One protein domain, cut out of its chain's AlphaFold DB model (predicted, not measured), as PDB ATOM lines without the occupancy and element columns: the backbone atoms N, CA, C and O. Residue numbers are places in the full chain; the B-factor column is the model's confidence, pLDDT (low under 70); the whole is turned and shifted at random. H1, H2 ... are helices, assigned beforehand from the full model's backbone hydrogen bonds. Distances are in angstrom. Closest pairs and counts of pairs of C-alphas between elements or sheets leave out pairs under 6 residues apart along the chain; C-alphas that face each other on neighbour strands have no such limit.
ATOM      1  N   ASP A   2      45.646  37.758 -59.831       74.31
ATOM      2  CA  ASP A   2      44.928  37.572 -58.570       74.31
ATOM      3  C   ASP A   2      44.491  36.103 -58.461       74.31
ATOM      4  O   ASP A   2      43.926  35.554 -59.410       74.31
ATOM      5  N   TYR A   3      44.841  35.444 -57.358       68.56
ATOM      6  CA  TYR A   3      44.657  33.999 -57.165       68.56
ATOM      7  C   TYR A   3      43.178  33.619 -56.982       68.56
ATOM      8  O   TYR A   3      42.770  32.504 -57.294       68.56
ATOM      9  N   SER A   4      42.360  34.556 -56.506       69.25
ATOM     10  CA  SER A   4      40.903  34.418 -56.406       69.25
ATOM     11  C   SER A   4      40.242  34.375 -57.791       69.25
ATOM     12  O   SER A   4      39.420  33.502 -58.065       69.25
ATOM     13  N   ALA A   5      40.673  35.250 -58.701       73.44
ATOM     14  CA  ALA A   5      40.100  35.388 -60.038       73.44
ATOM     15  C   ALA A   5      40.308  34.144 -60.921       73.44
ATOM     16  O   ALA A   5      39.469  33.823 -61.762       73.44
ATOM     17  N   THR A   6      41.408  33.404 -60.739       72.25
ATOM     18  CA  THR A   6      41.651  32.158 -61.485       72.25
ATOM     19  C   THR A   6      40.725  31.023 -61.046       72.25
ATOM     20  O   THR A   6      40.327  30.216 -61.886       72.25
ATOM     21  N   GLY A   7      40.347  30.970 -59.765       71.94
ATOM     22  CA  GLY A   7      39.380  29.998 -59.245       71.94
ATOM     23  C   GLY A   7      37.983  30.197 -59.831       71.94
ATOM     24  O   GLY A   7      37.345  29.230 -60.242       71.94
ATOM     25  N   GLU A   8      37.551  31.453 -59.967       74.31
ATOM     26  CA  GLU A   8      36.260  31.811 -60.567       74.31
ATOM     27  C   GLU A   8      36.188  31.439 -62.055       74.31
ATOM     28  O   GLU A   8      35.214  30.826 -62.492       74.31
ATOM     29  N   ILE A   9      37.246  31.722 -62.827       79.56
ATOM     30  CA  ILE A   9      37.327  31.375 -64.259       79.56
ATOM     31  C   ILE A   9      37.275  29.857 -64.472       79.56
ATOM     32  O   ILE A   9      36.678  29.379 -65.436       79.56
ATOM     33  N   LEU A  10      37.896  29.092 -63.574       80.81
ATOM     34  CA  LEU A  10      37.933  27.630 -63.637       80.81
ATOM     35  C   LEU A  10      36.726  26.968 -62.953       80.81
ATOM     36  O   LEU A  10      36.648  25.741 -62.923       80.81
ATOM     37  N   ASN A  11      35.784  27.759 -62.419       75.44
ATOM     38  CA  ASN A  11      34.634  27.300 -61.633       75.44
ATOM     39  C   ASN A  11      35.033  26.365 -60.470       75.44
ATOM     40  O   ASN A  11      34.300  25.449 -60.087       75.44
ATOM     41  N   ILE A  12      36.228  26.579 -59.919       76.81
ATOM     42  CA  ILE A  12      36.748  25.829 -58.784       76.81
ATOM     43  C   ILE A  12      36.300  26.572 -57.539       76.81
ATOM     44  O   ILE A  12      36.771  27.673 -57.250       76.81
ATOM     45  N   LYS A  13      35.383  25.959 -56.791       76.75
ATOM     46  CA  LYS A  13      34.965  26.509 -55.505       76.75
ATOM     47  C   LYS A  13      36.155  26.555 -54.546       76.75
ATOM     48  O   LYS A  13      36.936  25.596 -54.515       76.75
ATOM     49  N   PRO A  14      36.267  27.608 -53.722       83.50
ATOM     50  CA  PRO A  14      37.194  27.620 -52.606       83.50
ATOM     51  C   PRO A  14      37.045  26.343 -51.773       83.50
ATOM     52  O   PRO A  14      35.934  25.888 -51.492       83.50
ATOM     53  N   ILE A  15      38.173  25.767 -51.359       85.56
ATOM     54  CA  ILE A  15      38.186  24.529 -50.565       85.56
ATOM     55  C   ILE A  15      37.366  24.665 -49.277       85.56
ATOM     56  O   ILE A  15      36.700  23.724 -48.854       85.56
ATOM     57  N   GLU A  16      37.354  25.866 -48.705       85.88
ATOM     58  CA  GLU A  16      36.553  26.212 -47.538       85.88
ATOM     59  C   GLU A  16      35.049  26.066 -47.807       85.88
ATOM     60  O   GLU A  16      34.345  25.421 -47.033       85.88
ATOM     61  N   GLU A  17      34.550  26.589 -48.930       87.62
ATOM     62  CA  GLU A  17      33.141  26.448 -49.310       87.62
ATOM     63  C   GLU A  17      32.761  24.986 -49.537       87.62
ATOM     64  O   GLU A  17      31.682  24.545 -49.134       87.62
ATOM     65  N   HIS A  18      33.657  24.216 -50.158       88.25
ATOM     66  CA  HIS A  18      33.442  22.792 -50.373       88.25
ATOM     67  C   HIS A  18      33.373  22.019 -49.048       88.25
ATOM     68  O   HIS A  18      32.452  21.227 -48.844       88.25
ATOM     69  N   HIS A  19      34.296  22.288 -48.123       92.69
ATOM     70  CA  HIS A  19      34.291  21.681 -46.793       92.69
ATOM     71  C   HIS A  19      33.037  22.059 -46.004       92.69
ATOM     72  O   HIS A  19      32.376  21.181 -45.451       92.69
ATOM     73  N   ASN A  20      32.651  23.336 -46.013       93.81
ATOM     74  CA  ASN A  20      31.430  23.802 -45.359       93.81
ATOM     75  C   ASN A  20      30.186  23.105 -45.919       93.81
ATOM     76  O   ASN A  20      29.318  22.677 -45.154       93.81
ATOM     77  N   PHE A  21      30.111  22.932 -47.241       94.38
ATOM     78  CA  PHE A  21      29.024  22.200 -47.882       94.38
ATOM     79  C   PHE A  21      28.960  20.737 -47.423       94.38
ATOM     80  O   PHE A  21      27.886  20.260 -47.056       94.38
ATOM     81  N   LEU A  22      30.095  20.032 -47.403       95.00
ATOM     82  CA  LEU A  22      30.155  18.634 -46.971       95.00
ATOM     83  C   LEU A  22      29.770  18.472 -45.498       95.00
ATOM     84  O   LEU A  22      28.944  17.617 -45.178       95.00
ATOM     85  N   CYS A  23      30.318  19.311 -44.617       94.88
ATOM     86  CA  CYS A  23      30.005  19.295 -43.189       94.88
ATOM     87  C   CYS A  23      28.516  19.545 -42.942       94.88
ATOM     88  O   CYS A  23      27.887  18.810 -42.180       94.88
ATOM     89  N   LYS A  24      27.934  20.538 -43.625       95.69
ATOM     90  CA  LYS A  24      26.506  20.845 -43.517       95.69
ATOM     91  C   LYS A  24      25.641  19.687 -44.005       95.69
ATOM     92  O   LYS A  24      24.733  19.269 -43.297       95.69
ATOM     93  N   ASN A  25      25.952  19.131 -45.175       96.06
ATOM     94  CA  ASN A  25      25.203  18.009 -45.732       96.06
ATOM     95  C   ASN A  25      25.269  16.769 -44.825       96.06
ATOM     96  O   ASN A  25      24.258  16.109 -44.602       96.06
ATOM     97  N   LEU A  26      26.444  16.464 -44.265       94.81
ATOM     98  CA  LEU A  26      26.595  15.377 -43.300       94.81
ATOM     99  C   LEU A  26      25.743  15.628 -42.055       94.81
ATOM    100  O   LEU A  26      24.983  14.754 -41.656       94.81
ATOM    101  N   PHE A  27      25.836  16.821 -41.467       94.50
ATOM    102  CA  PHE A  27      25.064  17.179 -40.281       94.50
ATOM    103  C   PHE A  27      23.548  17.086 -40.520       94.50
ATOM    104  O   PHE A  27      22.822  16.522 -39.701       94.50
ATOM    105  N   ASP A  28      23.070  17.560 -41.670       94.81
ATOM    106  CA  ASP A  28      21.658  17.474 -42.054       94.81
ATOM    107  C   ASP A  28      21.197  16.017 -42.217       94.81
ATOM    108  O   ASP A  28      20.076  15.676 -41.846       94.81
ATOM    109  N   ASN A  29      22.051  15.135 -42.741       95.12
ATOM    110  CA  ASN A  29      21.733  13.712 -42.863       95.12
ATOM    111  C   ASN A  29      21.693  13.019 -41.499       95.12
ATOM    112  O   ASN A  29      20.771  12.252 -41.238       95.12
ATOM    113  N   VAL A  30      22.650  13.330 -40.616       94.88
ATOM    114  CA  VAL A  30      22.666  12.800 -39.246       94.88
ATOM    115  C   VAL A  30      21.414  13.250 -38.496       94.88
ATOM    116  O   VAL A  30      20.747  12.425 -37.895       94.88
ATOM    117  N   THR A  31      21.057  14.535 -38.548       92.06
ATOM    118  CA  THR A  31      19.909  15.081 -37.794       92.06
ATOM    119  C   THR A  31      18.546  14.587 -38.285       92.06
ATOM    120  O   THR A  31      17.600  14.553 -37.498       92.06
ATOM    121  N   LYS A  32      18.419  14.217 -39.566       92.56
ATOM    122  CA  LYS A  32      17.165  13.710 -40.150       92.56
ATOM    123  C   LYS A  32      16.909  12.231 -39.877       92.56
ATOM    124  O   LYS A  32      15.751  11.824 -39.946       92.56
ATOM    125  N   ASP A  33      17.946  11.447 -39.597       93.06
ATOM    126  CA  ASP A  33      17.836  10.013 -39.334       93.06
ATOM    127  C   ASP A  33      18.194   9.693 -37.871       93.06
ATOM    128  O   ASP A  33      19.374   9.586 -37.532       93.06
ATOM    129  N   PRO A  34      17.192   9.486 -36.995       88.25
ATOM    130  CA  PRO A  34      17.420   9.099 -35.604       88.25
ATOM    131  C   PRO A  34      18.161   7.766 -35.432       88.25
ATOM    132  O   PRO A  34      18.711   7.520 -34.365       88.25
ATOM    133  N   ASN A  35      18.180   6.900 -36.453       92.50
ATOM    134  CA  ASN A  35      18.910   5.628 -36.416       92.50
ATOM    135  C   ASN A  35      20.358   5.769 -36.910       92.50
ATOM    136  O   ASN A  35      21.100   4.782 -36.973       92.50
ATOM    137  N   HIS A  36      20.777   6.977 -37.291       93.19
ATOM    138  CA  HIS A  36      22.133   7.221 -37.738       93.19
ATOM    139  C   HIS A  36      23.115   7.007 -36.579       93.19
ATOM    140  O   HIS A  36      22.938   7.534 -35.486       93.19
ATOM    141  N   LYS A  37      24.232   6.315 -36.830       93.50
ATOM    142  CA  LYS A  37      25.241   5.969 -35.800       93.50
ATOM    143  C   LYS A  37      25.827   7.167 -35.040       93.50
ATOM    144  O   LYS A  37      26.390   7.001 -33.967       93.50
ATOM    145  N   LEU A  38      25.765   8.352 -35.645       93.12
ATOM    146  CA  LEU A  38      26.259   9.609 -35.072       93.12
ATOM    147  C   LEU A  38      25.154  10.450 -34.416       93.12
ATOM    148  O   LEU A  38      25.464  11.489 -33.847       93.12
ATOM    149  N   TYR A  39      23.886  10.041 -34.514       92.50
ATOM    150  CA  TYR A  39      22.761  10.794 -33.962       92.50
ATOM    151  C   TYR A  39      22.870  10.920 -32.439       92.50
ATOM    152  O   TYR A  39      22.681  12.006 -31.901       92.50
ATOM    153  N   ASP A  40      23.299   9.855 -31.760       89.56
ATOM    154  CA  ASP A  40      23.482   9.833 -30.301       89.56
ATOM    155  C   ASP A  40      24.592  10.771 -29.799       89.56
ATOM    156  O   ASP A  40      24.654  11.085 -28.612       89.56
ATOM    157  N   LEU A  41      25.478  11.232 -30.692       91.38
ATOM    158  CA  LEU A  41      26.505  12.225 -30.367       91.38
ATOM    159  C   LEU A  41      25.967  13.658 -30.416       91.38
ATOM    160  O   LEU A  41      26.644  14.582 -29.961       91.38
ATOM    161  N   LEU A  42      24.786  13.867 -31.001       89.81
ATOM    162  CA  LEU A  42      24.173  15.180 -31.041       89.81
ATOM    163  C   LEU A  42      23.704  15.574 -29.636       89.81
ATOM    164  O   LEU A  42      23.222  14.734 -28.873       89.81
ATOM    165  N   PRO A  43      23.802  16.866 -29.277       88.12
ATOM    166  CA  PRO A  43      23.202  17.340 -28.046       88.12
ATOM    167  C   PRO A  43      21.705  17.033 -28.066       88.12
ATOM    168  O   PRO A  43      21.032  17.222 -29.085       88.12
ATOM    169  N   GLN A  44      21.177  16.578 -26.928       81.75
ATOM    170  CA  GLN A  44      19.742  16.367 -26.784       81.75
ATOM    171  C   GLN A  44      19.007  17.648 -27.174       81.75
ATOM    172  O   GLN A  44      19.353  18.746 -26.723       81.75
TER     173      GLN A  44
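This is residues 2 to 44 of the 82 residues of an uncharacterized protein of Paramuricea clavata (UniProt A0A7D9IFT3). One long helix, H2, makes the middle of a thin rod, with the short helix H1 set off from it at one end and the unnamed residues 33 to 44 folding back at the other. The printed part has 43 residues with two named helices, H1 then H2, and no named strand; its class is all helix. It is extended, with a radius of gyration of the C-alphas of 15.8 A and spans of 46 by 15 by 11 A.

H2, residues 15 to 32, runs 25.8 A from C-alpha 15 at (38.186, 24.529, -50.565) to C-alpha 32 at (17.165, 13.710, -40.150). H1, residues 3 to 9, begins at C-alpha 3 at (44.657, 33.999, -57.165).

H1 and H2 are apart, with no C-alpha of the one within 8 A of the other. A tight link of 5 residues joins them. Every O i to N i+4 pair in H2 is within hydrogen-bond range; in H1, 2 of 3 are. Residues 15 to 26, which belong to H2, stand free.

The two C-alphas farthest apart, those of Asp 2 and Asn 35, are 46.8 A apart. The printed part has no cut. Its mean pLDDT is 86.8; residues 3 to 4 are under 70.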